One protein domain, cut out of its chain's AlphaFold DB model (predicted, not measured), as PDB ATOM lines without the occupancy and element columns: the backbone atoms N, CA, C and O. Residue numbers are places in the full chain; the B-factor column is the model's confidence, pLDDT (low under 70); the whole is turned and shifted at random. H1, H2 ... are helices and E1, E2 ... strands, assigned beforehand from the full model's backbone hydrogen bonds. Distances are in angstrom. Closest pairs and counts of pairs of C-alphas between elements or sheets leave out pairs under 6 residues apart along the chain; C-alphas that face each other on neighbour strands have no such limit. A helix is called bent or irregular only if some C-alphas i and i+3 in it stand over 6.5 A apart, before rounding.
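Overview. This is residues 88 to 201 of the 218 residues of the protein "BRCT domain-containing protein" of Aegilops tauschii subsp. strangulata (UniProt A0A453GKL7). A small parallel sheet of three strands, E1, E2 and E3, forms the core, with H1 packed on one face and H3 on the other, and a two-stranded hairpin, E4 and E5, reaches away from the H3 side as an arm whose tip, residues 188 to 193, sticks out. H4 follows E3 and lies near H1, while H2 sits off the sheet in the link between H1 and E2. The printed part has 114 residues with four named helices and five named strands, in the order E1 H1 H2 E2 H3 E3 H4 E4 E5, and its class is mixed, helices and strands. The sheet runs E1 E2 E3, all parallel, and E4 and E5 make a separate antiparallel pair. The whole is compact by its radius of gyration of the C-alphas, 14.9 A, yet elongated in outline, spanning 50 by 29 by 23 A, with the arm making much of the length.

Along the chain. In the larger sheet, E1 is residues 94 to 97, 10.1 A from first to last C-alpha, and begins at C-alpha 94 at (234.272, 214.674, 291.291). E2 is residues 136 to 140, 13.4 A long, and E3 is residues 158 to 160, 7.2 A long. H1 is residues 105 to 114, 14.3 A long. H3, the longest helix, is residues 142 to 153, 16.3 A long, with C-alpha 142 at (243.952, 231.427, 298.931). H4 is residues 162 to 170, 11.0 A long, and H2 is residues 125 to 129. E4 is residues 181 to 185, 12.8 A long, and E5 is residues 196 to 200, 12.6 A long, ending at C-alpha 200 at (251.058, 230.233, 296.260).

Arrangement. E1 and E2 are parallel neighbours at 19 degrees, with N 139 and O 96 within hydrogen-bond range at 2.8 A. E2, the inner strand, and E3 are parallel at 48 degrees, with N 159 and O 138 within range at 2.8 A. Outside the named strands, residues 118 to 119 pair in parallel with residues 94 to 95 of E1. H3 is on the sheet at a height of 9.3 A, over E2, and runs along the strands, at 6 degrees to E2 on the local plane. H1 is on the opposite face, over E1, at 4 degrees to it on the local plane; its height is 9.5 A, over a local plane of just 6 C-alphas of the sheet. E1, H1 and H2, and E2 form a strand-helix-strand unit, two parallel neighbour strands with helices between; E2, H3 and E3 form another, with a right-handed crossover. H4 is only just not on the sheet, with 4 pairs of C-alphas within 10 A. H1 and H4 are close but not clearly touching, Val 112 and Leu 164 having the closest C-alphas at 7.7 A, and run the same way at a tilt of 38 degrees, only just steep. E4 and E5 form an antiparallel hairpin at 146 degrees, with N 199 and O 182 within range at 3.1 A. The closest C-alphas of H3 and E4 are those of Ile 152 and Val 183, at 7.6 A. H2 and H3 are only just apart, closest 8.1 A. Every O i to N i+4 pair is within hydrogen-bond range in H1, H2 and H4, but 4 of 8 are in H3, which is irregular: C-alphas 143 and 146 are 7.8 A apart.

Size, cuts and confidence. The two C-alphas farthest apart, those of Ala 114 and Arg 190, are 50.7 A from each other. The printed part, residues 88 to 201, has no cut, and no link between its elements is long. The mean pLDDT of the printed part is 85.7; residues 183 to 201 are under 70.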
ATOM      1  N   PRO A  88     229.511 216.424 278.395       98.06
ATOM      2  CA  PRO A  88     229.615 217.304 279.550       98.06
ATOM      3  C   PRO A  88     231.075 217.538 279.963       98.06
ATOM      4  O   PRO A  88     231.868 216.596 280.067       98.06
ATOM      5  N   LEU A  89     231.430 218.794 280.249       98.62
ATOM      6  CA  LEU A  89     232.799 219.209 280.582       98.62
ATOM      7  C   LEU A  89     233.405 218.422 281.759       98.62
ATOM      8  O   LEU A  89     234.606 218.139 281.774       98.62
ATOM      9  N   LEU A  90     232.584 218.089 282.757       98.56
ATOM     10  CA  LEU A  90     232.990 217.404 283.984       98.56
ATOM     11  C   LEU A  90     232.569 215.929 284.015       98.56
ATOM     12  O   LEU A  90     232.544 215.330 285.092       98.56
ATOM     13  N   GLU A  91     232.281 215.319 282.864       97.38
ATOM     14  CA  GLU A  91     231.968 213.891 282.789       97.38
ATOM     15  C   GLU A  91     233.039 213.043 283.508       97.38
ATOM     16  O   GLU A  91     234.244 213.173 283.270       97.38
ATOM     17  N   GLY A  92     232.592 212.187 284.433       96.19
ATOM     18  CA  GLY A  92     233.469 211.330 285.239       96.19
ATOM     19  C   GLY A  92     234.291 212.061 286.311       96.19
ATOM     20  O   GLY A  92     235.139 211.443 286.953       96.19
ATOM     21  N   ARG A  93     234.065 213.362 286.538       97.69
ATOM     22  CA  ARG A  93     234.794 214.159 287.535       97.69
ATOM     23  C   ARG A  93     234.024 214.311 288.842       97.69
ATOM     24  O   ARG A  93     232.795 214.377 288.873       97.69
ATOM     25  N   ARG A  94     234.777 214.402 289.940       96.88
ATOM     26  CA  ARG A  94     234.272 214.674 291.291       96.88
ATOM     27  C   ARG A  94     234.891 215.967 291.809       96.88
ATOM     28  O   ARG A  94     236.106 216.118 291.762       96.88
ATOM     29  N   VAL A  95     234.081 216.892 292.306       98.31
ATOM     30  CA  VAL A  95     234.556 218.227 292.686       98.31
ATOM     31  C   VAL A  95     234.185 218.526 294.127       98.31
ATOM     32  O   VAL A  95     233.009 218.525 294.490       98.31
ATOM     33  N   LEU A  96     235.196 218.800 294.948       97.81
ATOM     34  CA  LEU A  96     235.019 219.374 296.278       97.81
ATOM     35  C   LEU A  96     235.194 220.889 296.186       97.81
ATOM     36  O   LEU A  96     236.136 221.361 295.557       97.81
ATOM     37  N   ILE A  97     234.310 221.649 296.830       98.12
ATOM     38  CA  ILE A  97     234.385 223.115 296.865       98.12
ATOM     39  C   ILE A  97     234.568 223.562 298.315       98.12
ATOM     40  O   ILE A  97     233.745 223.239 299.186       98.12
ATOM     41  N   THR A  98     235.651 224.290 298.583       96.44
ATOM     42  CA  THR A  98     235.948 224.800 299.926       96.44
ATOM     43  C   THR A  98     235.008 225.947 300.311       96.44
ATOM     44  O   THR A  98     234.217 226.437 299.505       96.44
ATOM     45  N   ARG A  99     235.007 226.325 301.594       95.12
ATOM     46  CA  ARG A  99     234.002 227.238 302.155       95.12
ATOM     47  C   ARG A  99     234.089 228.643 301.560       95.12
ATOM     48  O   ARG A  99     233.049 229.226 301.285       95.12
ATOM     49  N   ASN A 100     235.297 229.167 301.385       95.94
ATOM     50  CA  ASN A 100     235.534 230.551 300.986       95.94
ATOM     51  C   ASN A 100     235.809 230.696 299.480       95.94
ATOM     52  O   ASN A 100     236.239 231.764 299.032       95.94
ATOM     53  N   ALA A 101     235.582 229.636 298.695       96.19
ATOM     54  CA  ALA A 101     235.718 229.676 297.246       96.19
ATOM     55  C   ALA A 101     234.778 230.734 296.639       96.19
ATOM     56  O   ALA A 101     233.601 230.834 296.995       96.19
ATOM     57  N   LYS A 102     235.313 231.519 295.702       93.56
ATOM     58  CA  LYS A 102     234.600 232.605 295.016       93.56
ATOM     59  C   LYS A 102     234.158 232.154 293.621       93.56
ATOM     60  O   LYS A 102     234.848 231.325 293.036       93.56
ATOM     61  N   PRO A 103     233.078 232.700 293.036       94.56
ATOM     62  CA  PRO A 103     232.242 233.805 293.523       94.56
ATOM     63  C   PRO A 103     231.379 233.456 294.745       94.56
ATOM     64  O   PRO A 103     231.368 234.217 295.704       94.56
ATOM     65  N   SER A 104     230.726 232.295 294.753       97.12
ATOM     66  CA  SER A 104     230.113 231.706 295.948       97.12
ATOM     67  C   SER A 104     230.117 230.185 295.834       97.12
ATOM     68  O   SER A 104     230.065 229.635 294.727       97.12
ATOM     69  N   LYS A 105     230.169 229.491 296.972       96.31
ATOM     70  CA  LYS A 105     230.175 228.026 297.016       96.31
ATOM     71  C   LYS A 105     228.922 227.437 296.369       96.31
ATOM     72  O   LYS A 105     229.016 226.452 295.643       96.31
ATOM     73  N   GLU A 106     227.768 228.047 296.601       97.12
ATOM     74  CA  GLU A 106     226.471 227.605 296.093       97.12
ATOM     75  C   GLU A 106     226.411 227.708 294.566       97.12
ATOM     76  O   GLU A 106     226.022 226.746 293.907       97.12
ATOM     77  N   LEU A 107     226.875 228.823 293.988       97.38
ATOM     78  CA  LEU A 107     226.931 228.981 292.534       97.38
ATOM     79  C   LEU A 107     227.876 227.954 291.903       97.38
ATOM     80  O   LEU A 107     227.516 227.300 290.927       97.38
ATOM     81  N   LEU A 108     229.062 227.758 292.481       98.62
ATOM     82  CA  LEU A 108     230.006 226.751 291.992       98.62
ATOM     83  C   LEU A 108     229.415 225.338 292.066       98.62
ATOM     84  O   LEU A 108     229.616 224.553 291.141       98.62
ATOM     85  N   LYS A 109     228.648 225.017 293.117       98.38
ATOM     86  CA  LYS A 109     227.945 223.732 293.227       98.38
ATOM     87  C   LYS A 109     226.951 223.532 292.083       98.38
ATOM     88  O   LYS A 109     226.982 222.478 291.451       98.38
ATOM     89  N   CYS A 110     226.120 224.537 291.793       98.12
ATOM     90  CA  CYS A 110     225.182 224.498 290.667       98.12
ATOM     91  C   CYS A 110     225.913 224.261 289.338       98.12
ATOM     92  O   CYS A 110     225.538 223.372 288.581       98.12
ATOM     93  N   LEU A 111     227.008 224.987 289.095       98.81
ATOM     94  CA  LEU A 111     227.777 224.877 287.854       98.81
ATOM     95  C   LEU A 111     228.489 223.529 287.695       98.81
ATOM     96  O   LEU A 111     228.562 223.016 286.582       98.81
ATOM     97  N   VAL A 112     228.982 222.926 288.782       98.75
ATOM     98  CA  VAL A 112     229.547 221.567 288.732       98.75
ATOM     99  C   VAL A 112     228.500 220.569 288.244       98.75
ATOM    100  O   VAL A 112     228.802 219.754 287.375       98.75
ATOM    101  N   VAL A 113     227.280 220.643 288.783       98.44
ATOM    102  CA  VAL A 113     226.186 219.741 288.399       98.44
ATOM    103  C   VAL A 113     225.748 220.004 286.957       98.44
ATOM    104  O   VAL A 113     225.657 219.058 286.180       98.44
ATOM    105  N   ALA A 114     225.562 221.271 286.575       98.44
ATOM    106  CA  ALA A 114     225.194 221.661 285.211       98.44
ATOM    107  C   ALA A 114     226.221 221.189 284.165       98.44
ATOM    108  O   ALA A 114     225.850 220.804 283.063       98.44
ATOM    109  N   ALA A 115     227.507 221.154 284.525       98.56
ATOM    110  CA  ALA A 115     228.593 220.669 283.675       98.56
ATOM    111  C   ALA A 115     228.769 219.133 283.685       98.56
ATOM    112  O   ALA A 115     229.757 218.628 283.143       98.56
ATOM    113  N   GLY A 116     227.862 218.380 284.321       98.31
ATOM    114  CA  GLY A 116     227.880 216.912 284.387       98.31
ATOM    115  C   GLY A 116     228.838 216.315 285.425       98.31
ATOM    116  O   GLY A 116     229.149 215.123 285.372       98.31
ATOM    117  N   GLY A 117     229.330 217.125 286.363       98.25
ATOM    118  CA  GLY A 117     230.215 216.699 287.444       98.25
ATOM    119  C   GLY A 117     229.457 216.227 288.683       98.25
ATOM    120  O   GLY A 117     228.299 216.570 288.913       98.25
ATOM    121  N   LYS A 118     230.138 215.459 289.539       97.81
ATOM    122  CA  LYS A 118     229.606 215.030 290.841       97.81
ATOM    123  C   LYS A 118     230.191 215.866 291.970       97.81
ATOM    124  O   LYS A 118     231.404 216.046 292.050       97.81
ATOM    125  N   LEU A 119     229.345 216.320 292.888       97.56
ATOM    126  CA  LEU A 119     229.807 216.998 294.094       97.56
ATOM    127  C   LEU A 119     230.395 216.007 295.096       97.56
ATOM    128  O   LEU A 119     229.826 214.950 295.366       97.56
ATOM    129  N   LEU A 120     231.536 216.379 295.667       93.81
ATOM    130  CA  LEU A 120     232.189 215.658 296.746       93.81
ATOM    131  C   LEU A 120     232.105 216.505 298.018       93.81
ATOM    132  O   LEU A 120     232.886 217.434 298.211       93.81
ATOM    133  N   GLU A 121     231.142 216.192 298.889       87.75
ATOM    134  CA  GLU A 121     230.906 216.966 300.121       87.75
ATOM    135  C   GLU A 121     232.049 216.832 301.134       87.75
ATOM    136  O   GLU A 121     232.352 217.772 301.867       87.75
ATOM    137  N   ARG A 122     232.692 215.659 301.188       84.75
ATOM    138  CA  ARG A 122     233.828 215.394 302.073       84.75
ATOM    139  C   ARG A 122     234.771 214.365 301.469       84.75
ATOM    140  O   ARG A 122     234.339 213.477 300.739       84.75
ATOM    141  N   ILE A 123     236.036 214.436 301.863       82.88
ATOM    142  CA  ILE A 123     237.010 213.374 301.609       82.88
ATOM    143  C   ILE A 123     237.095 212.502 302.852       82.88
ATOM    144  O   ILE A 123     237.310 213.004 303.956       82.88
ATOM    145  N   THR A 124     236.897 211.197 302.688       82.88
ATOM    146  CA  THR A 124     236.988 210.248 303.797       82.88
ATOM    147  C   THR A 124     238.442 209.903 304.109       82.88
ATOM    148  O   THR A 124     239.328 209.967 303.254       82.88
ATOM    149  N   VAL A 125     238.690 209.458 305.341       79.19
ATOM    150  CA  VAL A 125     240.010 208.957 305.753       79.19
ATOM    151  C   VAL A 125     240.451 207.779 304.875       79.19
ATOM    152  O   VAL A 125     241.626 207.676 304.539       79.19
ATOM    153  N   SER A 126     239.519 206.917 304.455       78.62
ATOM    154  CA  SER A 126     239.816 205.800 303.551       78.62
ATOM    155  C   SER A 126     240.244 206.262 302.157       78.62
ATOM    156  O   SER A 126     241.204 205.717 301.619       78.62
ATOM    157  N   MET A 127     239.606 207.298 301.596       81.44
ATOM    158  CA  MET A 127     240.019 207.893 300.317       81.44
ATOM    159  C   MET A 127     241.443 208.447 300.387       81.44
ATOM    160  O   MET A 127     242.234 208.185 299.486       81.44
ATOM    161  N   MET A 128     241.786 209.144 301.476       80.44
ATOM    162  CA  MET A 128     243.142 209.657 301.701       80.44
ATOM    163  C   MET A 128     244.169 208.527 301.827       80.44
ATOM    164  O   MET A 128     245.188 208.550 301.144       80.44
ATOM    165  N   LYS A 129     243.886 207.509 302.654       79.62
ATOM    166  CA  LYS A 129     244.791 206.368 302.878       79.62
ATOM    167  C   LYS A 129     245.062 205.578 301.598       79.62
ATOM    168  O   LYS A 129     246.210 205.263 301.311       79.62
ATOM    169  N   ASN A 130     244.016 205.308 300.821       80.88
ATOM    170  CA  ASN A 130     244.114 204.518 299.593       80.88
ATOM    171  C   ASN A 130     244.484 205.366 298.367       80.88
ATOM    172  O   ASN A 130     244.558 204.829 297.267       80.88
ATOM    173  N   LYS A 131     244.651 206.688 298.535       78.44
ATOM    174  CA  LYS A 131     244.858 207.671 297.459       78.44
ATOM    175  C   LYS A 131     243.876 207.517 296.289       78.44
ATOM    176  O   LYS A 131     244.208 207.796 295.137       78.44
ATOM    177  N   ASN A 132     242.649 207.082 296.579       82.06
ATOM    178  CA  ASN A 132     241.622 206.865 295.565       82.06
ATOM    179  C   ASN A 132     240.930 208.193 295.238       82.06
ATOM    180  O   ASN A 132     239.855 208.509 295.756       82.06
ATOM    181  N   PHE A 133     241.579 208.971 294.377       82.44
ATOM    182  CA  PHE A 133     241.122 210.283 293.925       82.44
ATOM    183  C   PHE A 133     240.770 210.307 292.441       82.44
ATOM    184  O   PHE A 133     240.813 211.366 291.823       82.44
ATOM    185  N   GLU A 134     240.442 209.163 291.838       84.69
ATOM    186  CA  GLU A 134     240.200 209.110 290.395       84.69
ATOM    187  C   GLU A 134     239.146 210.140 289.967       84.69
ATOM    188  O   GLU A 134     238.060 210.236 290.548       84.69
ATOM    189  N   GLY A 135     239.515 210.990 289.008       88.81
ATOM    190  CA  GLY A 135     238.670 212.081 288.526       88.81
ATOM    191  C   GLY A 135     238.359 213.189 289.545       88.81
ATOM    192  O   GLY A 135     237.614 214.104 289.198       88.81
ATOM    193  N   ALA A 136     238.890 213.140 290.772       95.44
ATOM    194  CA  ALA A 136     238.591 214.092 291.834       95.44
ATOM    195  C   ALA A 136     239.548 215.293 291.838       95.44
ATOM    196  O   ALA A 136     240.750 215.147 291.619       95.44
ATOM    197  N   PHE A 137     239.024 216.480 292.137       96.94
ATOM    198  CA  PHE A 137     239.819 217.676 292.417       96.94
ATOM    199  C   PHE A 137     239.076 218.653 293.334       96.94
ATOM    200  O   PHE A 137     237.878 218.508 293.592       96.94
ATOM    201  N   VAL A 138     239.802 219.647 293.843       97.31
ATOM    202  CA  VAL A 138     239.281 220.679 294.742       97.31
ATOM    203  C   VAL A 138     239.263 222.027 294.029       97.31
ATOM    204  O   VAL A 138     240.273 222.427 293.453       97.31
ATOM    205  N   ILE A 139     238.143 222.740 294.108       98.19
ATOM    206  CA  ILE A 139     238.057 224.172 293.813       98.19
ATOM    207  C   ILE A 139     238.140 224.932 295.137       98.19
ATOM    208  O   ILE A 139     237.373 224.655 296.064       98.19
ATOM    209  N   SER A 140     239.076 225.871 295.229       97.12
ATOM    210  CA  SER A 140     239.376 226.615 296.452       97.12
ATOM    211  C   SER A 140     239.748 228.070 296.160       97.12
ATOM    212  O   SER A 140     239.640 228.551 295.034       97.12
ATOM    213  N   CYS A 141     240.182 228.773 297.198       94.31
ATOM    214  CA  CYS A 141     240.813 230.082 297.163       94.31
ATOM    215  C   CYS A 141     242.030 230.113 298.104       94.31
ATOM    216  O   CYS A 141     242.281 229.170 298.864       94.31
ATOM    217  N   GLU A 142     242.776 231.218 298.079       91.94
ATOM    218  CA  GLU A 142     243.952 231.427 298.931       91.94
ATOM    219  C   GLU A 142     243.610 231.408 300.431       91.94
ATOM    220  O   GLU A 142     244.379 230.879 301.233       91.94
ATOM    221  N   GLN A 143     242.433 231.918 300.817       91.88
ATOM    222  CA  GLN A 143     241.981 231.975 302.216       91.88
ATOM    223  C   GLN A 143     241.824 230.579 302.836       91.88
ATOM    224  O   GLN A 143     241.994 230.411 304.043       91.88
ATOM    225  N   ASP A 144     241.556 229.570 302.008       93.62
ATOM    226  CA  ASP A 144     241.370 228.181 302.424       93.62
ATOM    227  C   ASP A 144     242.653 227.343 302.290       93.62
ATOM    228  O   ASP A 144     242.601 226.113 302.346       93.62
ATOM    229  N   CYS A 145     243.827 227.977 302.158       90.38
ATOM    230  CA  CYS A 145     245.119 227.290 302.036       90.38
ATOM    231  C   CYS A 145     245.334 226.238 303.139       90.38
ATOM    232  O   CYS A 145     245.637 225.082 302.840       90.38
ATOM    233  N   ASN A 146     245.075 226.593 304.403       89.56
ATOM    234  CA  ASN A 146     245.225 225.677 305.542       89.56
ATOM    235  C   ASN A 146     244.294 224.455 305.451       89.56
ATOM    236  O   ASN A 146     244.692 223.341 305.790       89.56
ATOM    237  N   ILE A 147     243.075 224.650 304.937       90.69
ATOM    238  CA  ILE A 147     242.102 223.575 304.691       90.69
ATOM    239  C   ILE A 147     242.597 222.658 303.563       90.69
ATOM    240  O   ILE A 147     242.332 221.458 303.574       90.69
ATOM    241  N   CYS A 148     243.343 223.210 302.605       91.75
ATOM    242  CA  CYS A 148     243.854 222.495 301.441       91.75
ATOM    243  C   CYS A 148     245.129 221.686 301.706       91.75
ATOM    244  O   CYS A 148     245.414 220.761 300.942       91.75
ATOM    245  N   LEU A 149     245.883 221.977 302.774       90.06
ATOM    246  CA  LEU A 149     247.147 221.291 303.094       90.06
ATOM    247  C   LEU A 149     247.036 219.757 303.061       90.06
ATOM    248  O   LEU A 149     247.901 219.121 302.451       90.06
ATOM    249  N   PRO A 150     246.007 219.125 303.666       88.19
ATOM    250  CA  PRO A 150     245.882 217.674 303.633       88.19
ATOM    251  C   PRO A 150     245.645 217.148 302.214       88.19
ATOM    252  O   PRO A 150     246.179 216.101 301.866       88.19
ATOM    253  N   PHE A 151     244.886 217.865 301.381       89.62
ATOM    254  CA  PHE A 151     244.619 217.471 299.994       89.62
ATOM    255  C   PHE A 151     245.903 217.490 299.168       89.62
ATOM    256  O   PHE A 151     246.249 216.495 298.533       89.62
ATOM    257  N   ILE A 152     246.660 218.580 299.280       88.69
ATOM    258  CA  ILE A 152     247.926 218.781 298.573       88.69
ATOM    259  C   ILE A 152     248.938 217.690 298.953       88.69
ATOM    260  O   ILE A 152     249.514 217.052 298.076       88.69
ATOM    261  N   LYS A 153     249.112 217.418 300.255       87.00
ATOM    262  CA  LYS A 153     250.028 216.371 300.752       87.00
ATOM    263  C   LYS A 153     249.658 214.965 300.267       87.00
ATOM    264  O   LYS A 153     250.535 214.119 300.132       87.00
ATOM    265  N   ASN A 154     248.377 214.717 299.999       86.19
ATOM    266  CA  ASN A 154     247.891 213.443 299.470       86.19
ATOM    267  C   ASN A 154     247.850 213.397 297.930       86.19
ATOM    268  O   ASN A 154     247.404 212.399 297.368       86.19
ATOM    269  N   GLY A 155     248.344 214.434 297.245       86.38
ATOM    270  CA  GLY A 155     248.420 214.493 295.783       86.38
ATOM    271  C   GLY A 155     247.116 214.900 295.092       86.38
ATOM    272  O   GLY A 155     247.026 214.813 293.869       86.38
ATOM    273  N   LEU A 156     246.108 215.358 295.839       90.69
ATOM    274  CA  LEU A 156     244.866 215.858 295.263       90.69
ATOM    275  C   LEU A 156     245.056 217.292 294.755       90.69
ATOM    276  O   LEU A 156     245.507 218.174 295.488       90.69
ATOM    277  N   GLY A 157     244.697 217.525 293.494       92.81
ATOM    278  CA  GLY A 157     244.822 218.839 292.868       92.81
ATOM    279  C   GLY A 157     243.862 219.867 293.470       92.81
ATOM    280  O   GLY A 157     242.677 219.585 293.651       92.81
ATOM    281  N   VAL A 158     244.387 221.063 293.741       95.75
ATOM    282  CA  VAL A 158     243.637 222.213 294.258       95.75
ATOM    283  C   VAL A 158     243.763 223.369 293.272       95.75
ATOM    284  O   VAL A 158     244.874 223.784 292.927       95.75
ATOM    285  N   PHE A 159     242.622 223.874 292.819       97.62
ATOM    286  CA  PHE A 159     242.524 224.799 291.699       97.62
ATOM    287  C   PHE A 159     241.645 226.002 292.029       97.62
ATOM    288  O   PHE A 159     240.757 225.930 292.880       97.62
ATOM    289  N   ASP A 160     241.906 227.104 291.336       97.62
ATOM    290  CA  ASP A 160     241.076 228.298 291.361       97.62
ATOM    291  C   ASP A 160     239.732 228.022 290.668       97.62
ATOM    292  O   ASP A 160     239.632 227.142 289.803       97.62
ATOM    293  N   SER A 161     238.687 228.768 291.029       98.25
ATOM    294  CA  SER A 161     237.366 228.603 290.421       98.25
ATOM    295  C   SER A 161     237.334 228.926 288.932       98.25
ATOM    296  O   SER A 161     236.479 228.386 288.228       98.25
ATOM    297  N   GLU A 162     238.293 229.688 288.404       97.69
ATOM    298  CA  GLU A 162     238.436 229.908 286.965       97.69
ATOM    299  C   GLU A 162     238.690 228.613 286.179       97.69
ATOM    300  O   GLU A 162     238.317 228.557 285.006       97.69
ATOM    301  N   LEU A 163     239.196 227.539 286.803       98.62
ATOM    302  CA  LEU A 163     239.237 226.215 286.164       98.62
ATOM    303  C   LEU A 163     237.847 225.781 285.682       98.62
ATOM    304  O   LEU A 163     237.718 225.214 284.599       98.62
ATOM    305  N   LEU A 164     236.818 226.055 286.487       98.75
ATOM    306  CA  LEU A 164     235.428 225.754 286.173       98.75
ATOM    307  C   LEU A 164     234.786 226.872 285.352       98.75
ATOM    308  O   LEU A 164     234.200 226.596 284.312       98.75
ATOM    309  N   LEU A 165     234.898 228.128 285.795       98.69
ATOM    310  CA  LEU A 165     234.197 229.257 285.175       98.69
ATOM    311  C   LEU A 165     234.688 229.511 283.751       98.69
ATOM    312  O   LEU A 165     233.885 229.566 282.821       98.69
ATOM    313  N   ASN A 166     236.005 229.619 283.556       98.50
ATOM    314  CA  ASN A 166     236.565 229.713 282.216       98.50
ATOM    315  C   ASN A 166     236.398 228.387 281.475       98.50
ATOM    316  O   ASN A 166     236.078 228.401 280.292       98.50
ATOM    317  N   GLY A 167     236.554 227.260 282.177       98.69
ATOM    318  CA  GLY A 167     236.404 225.931 281.596       98.69
ATOM    319  C   GLY A 167     235.051 225.705 280.926       98.69
ATOM    320  O   GLY A 167     235.025 225.137 279.842       98.69
ATOM    321  N   ILE A 168     233.956 226.200 281.506       98.81
ATOM    322  CA  ILE A 168     232.609 226.179 280.907       98.81
ATOM    323  C   ILE A 168     232.551 227.052 279.651       98.81
ATOM    324  O   ILE A 168     231.985 226.652 278.638       98.81
ATOM    325  N   VAL A 169     233.151 228.241 279.686       98.62
ATOM    326  CA  VAL A 169     233.116 229.166 278.544       98.62
ATOM    327  C   VAL A 169     233.884 228.606 277.347       98.62
ATOM    328  O   VAL A 169     233.403 228.665 276.219       98.62
ATOM    329  N   VAL A 170     235.073 228.050 277.591       98.12
ATOM    330  CA  VAL A 170     235.962 227.533 276.536       98.12
ATOM    331  C   VAL A 170     235.806 226.028 276.288       98.12
ATOM    332  O   VAL A 170     236.511 225.481 275.444       98.12
ATOM    333  N   GLN A 171     234.935 225.358 277.052       98.50
ATOM    334  CA  GLN A 171     234.695 223.907 277.052       98.50
ATOM    335  C   GLN A 171     235.974 223.063 277.169       98.50
ATOM    336  O   GLN A 171     236.171 222.056 276.487       98.50
ATOM    337  N   LYS A 172     236.875 223.484 278.064       97.88
ATOM    338  CA  LYS A 172     238.161 222.820 278.311       97.88
ATOM    339  C   LYS A 172     238.685 223.095 279.717       97.88
ATOM    340  O   LYS A 172     238.774 224.242 280.140       97.88
ATOM    341  N   LEU A 173     239.130 222.048 280.411       98.00
ATOM    342  CA  LEU A 173     239.768 222.164 281.728       98.00
ATOM    343  C   LEU A 173     241.286 222.351 281.591       98.00
ATOM    344  O   LEU A 173     242.007 221.429 281.213       98.00
ATOM    345  N   GLU A 174     241.785 223.540 281.926       96.56
ATOM    346  CA  GLU A 174     243.218 223.867 281.911       96.56
ATOM    347  C   GLU A 174     243.841 223.723 283.313       96.56
ATOM    348  O   GLU A 174     244.218 224.710 283.941       96.56
ATOM    349  N   PHE A 175     243.944 222.491 283.822       95.62
ATOM    350  CA  PHE A 175     244.377 222.216 285.205       95.62
ATOM    351  C   PHE A 175     245.677 222.928 285.606       95.62
ATOM    352  O   PHE A 175     245.716 223.598 286.634       95.62
ATOM    353  N   GLU A 176     246.725 222.851 284.784       93.88
ATOM    354  CA  GLU A 176     248.012 223.476 285.123       93.88
ATOM    355  C   GLU A 176     247.954 225.007 285.158       93.88
ATOM    356  O   GLU A 176     248.672 225.640 285.927       93.88
ATOM    357  N   ARG A 177     247.064 225.621 284.371       94.50
ATOM    358  CA  ARG A 177     246.900 227.078 284.350       94.50
ATOM    359  C   ARG A 177     246.298 227.604 285.650       94.50
ATOM    360  O   ARG A 177     246.663 228.694 286.079       94.50
ATOM    361  N   TYR A 178     245.385 226.842 286.245       96.06
ATOM    362  CA  TYR A 178     244.570 227.268 287.383       96.06
ATOM    363  C   TYR A 178     244.955 226.583 288.699       96.06
ATOM    364  O   TYR A 178     244.199 226.624 289.666       96.06
ATOM    365  N   ARG A 179     246.122 225.936 288.762       95.38
ATOM    366  CA  ARG A 179     246.636 225.308 289.984       95.38
ATOM    367  C   ARG A 179     247.019 226.382 291.010       95.38
ATOM    368  O   ARG A 179     247.896 227.203 290.743       95.38
ATOM    369  N   LEU A 180     246.393 226.354 292.191       91.44
ATOM    370  CA  LEU A 180     246.610 227.362 293.246       91.44
ATOM    371  C   LEU A 180     247.909 227.142 294.021       91.44
ATOM    372  O   LEU A 180     248.646 228.077 294.322       91.44
ATOM    373  N   PHE A 181     248.195 225.886 294.353       86.69
ATOM    374  CA  PHE A 181     249.269 225.543 295.274       86.69
ATOM    375  C   PHE A 181     250.227 224.553 294.624       86.69
ATOM    376  O   PHE A 181     249.802 223.528 294.084       86.69
ATOM    377  N   HIS A 182     251.523 224.853 294.699       76.75
ATOM    378  CA  HIS A 182     252.587 223.921 294.334       76.75
ATOM    379  C   HIS A 182     253.360 223.509 295.581       76.75
ATOM    380  O   HIS A 182     253.695 224.344 296.426       76.75
ATOM    381  N   VAL A 183     253.672 222.218 295.677       67.56
ATOM    382  CA  VAL A 183     254.628 221.714 296.664       67.56
ATOM    383  C   VAL A 183     256.019 221.899 296.077       67.56
ATOM    384  O   VAL A 183     256.327 221.289 295.054       67.56
ATOM    385  N   LYS A 184     256.868 222.718 296.706       56.28
ATOM    386  CA  LYS A 184     258.312 222.604 296.486       56.28
ATOM    387  C   LYS A 184     258.879 221.650 297.528       56.28
ATOM    388  O   LYS A 184     258.788 221.908 298.728       56.28
ATOM    389  N   CYS A 185     259.456 220.549 297.063       43.44
ATOM    390  CA  CYS A 185     260.339 219.733 297.884       43.44
ATOM    391  C   CYS A 185     261.734 220.355 297.804       43.44
ATOM    392  O   CYS A 185     262.419 220.198 296.796       43.44
ATOM    393  N   GLU A 186     262.148 221.084 298.837       40.91
ATOM    394  CA  GLU A 186     263.559 221.425 299.000       40.91
ATOM    395  C   GLU A 186     264.260 220.220 299.628       40.91
ATOM    396  O   GLU A 186     263.924 219.780 300.729       40.91
ATOM    397  N   ALA A 187     265.209 219.635 298.896       40.06
ATOM    398  CA  ALA A 187     266.078 218.605 299.438       40.06
ATOM    399  C   ALA A 187     267.042 219.267 300.434       40.06
ATOM    400  O   ALA A 187     268.070 219.817 300.045       40.06
ATOM    401  N   SER A 188     266.705 219.247 301.725       41.41
ATOM    402  CA  SER A 188     267.664 219.609 302.767       41.41
ATOM    403  C   SER A 188     268.756 218.541 302.814       41.41
ATOM    404  O   SER A 188     268.506 217.403 303.206       41.41
ATOM    405  N   ALA A 189     269.983 218.910 302.445       42.91
ATOM    406  CA  ALA A 189     271.177 218.064 302.528       42.91
ATOM    407  C   ALA A 189     271.648 217.787 303.976       42.91
ATOM    408  O   ALA A 189     272.801 217.431 304.206       42.91
ATOM    409  N   ARG A 190     270.783 217.957 304.981       44.78
ATOM    410  CA  ARG A 190     271.045 217.575 306.373       44.78
ATOM    411  C   ARG A 190     269.807 216.888 306.924       44.78
ATOM    412  O   ARG A 190     268.707 217.421 306.809       44.78
ATOM    413  N   SER A 191     270.027 215.706 307.490       43.47
ATOM    414  CA  SER A 191     269.076 214.799 308.138       43.47
ATOM    415  C   SER A 191     268.103 215.514 309.089       43.47
ATOM    416  O   SER A 191     268.317 215.574 310.298       43.47
ATOM    417  N   GLY A 192     267.025 216.050 308.526       39.75
ATOM    418  CA  GLY A 192     265.893 216.664 309.206       39.75
ATOM    419  C   GLY A 192     264.615 216.413 308.395       39.75
ATOM    420  O   GLY A 192     264.706 216.048 307.219       39.75
ATOM    421  N   PRO A 193     263.420 216.538 309.000       39.16
ATOM    422  CA  PRO A 193     262.165 216.262 308.311       39.16
ATOM    423  C   PRO A 193     262.009 217.171 307.086       39.16
ATOM    424  O   PRO A 193     262.257 218.372 307.163       39.16
ATOM    425  N   LEU A 194     261.582 216.590 305.960       39.06
ATOM    426  CA  LEU A 194     261.261 217.324 304.733       39.06
ATOM    427  C   LEU A 194     260.235 218.423 305.048       39.06
ATOM    428  O   LEU A 194     259.063 218.139 305.312       39.06
ATOM    429  N   THR A 195     260.652 219.686 305.011       39.12
ATOM    430  CA  THR A 195     259.743 220.826 305.130       39.12
ATOM    431  C   THR A 195     259.088 221.068 303.773       39.12
ATOM    432  O   THR A 195     259.724 221.545 302.835       39.12
ATOM    433  N   CYS A 196     257.811 220.704 303.641       44.28
ATOM    434  CA  CYS A 196     257.017 221.041 302.459       44.28
ATOM    435  C   CYS A 196     256.602 222.515 302.527       44.28
ATOM    436  O   CYS A 196     255.645 222.850 303.226       44.28
ATOM    437  N   ASN A 197     257.286 223.375 301.774       53.34
ATOM    438  CA  ASN A 197     256.875 224.763 301.597       53.34
ATOM    439  C   ASN A 197     255.848 224.828 300.460       53.34
ATOM    440  O   ASN A 197     256.148 224.508 299.306       53.34
ATOM    441  N   ILE A 198     254.611 225.207 300.791       58.94
ATOM    442  CA  ILE A 198     253.565 225.437 299.794       58.94
ATOM    443  C   ILE A 198     253.695 226.867 299.307       58.94
ATOM    444  O   ILE A 198     253.473 227.815 300.057       58.94
ATOM    445  N   MET A 199     254.067 227.009 298.039       60.03
ATOM    446  CA  MET A 199     254.097 228.310 297.391       60.03
ATOM    447  C   MET A 199     252.762 228.547 296.705       60.03
ATOM    448  O   MET A 199     252.287 227.719 295.919       60.03
ATOM    449  N   ASN A 200     252.170 229.695 297.018       58.16
ATOM    450  CA  ASN A 200     251.058 230.233 296.260       58.16
ATOM    451  C   ASN A 200     251.558 230.616 294.855       58.16
ATOM    452  O   ASN A 200     252.609 231.242 294.717       58.16
ATOM    453  N   THR A 201     250.821 230.248 293.811       56.34
ATOM    454  CA  THR A 201     251.138 230.614 292.421       56.34
ATOM    455  C   THR A 201     250.771 232.046 292.060       56.34
ATOM    456  O   THR A 201     250.952 232.435 290.901       56.34
TER     457      THR A 201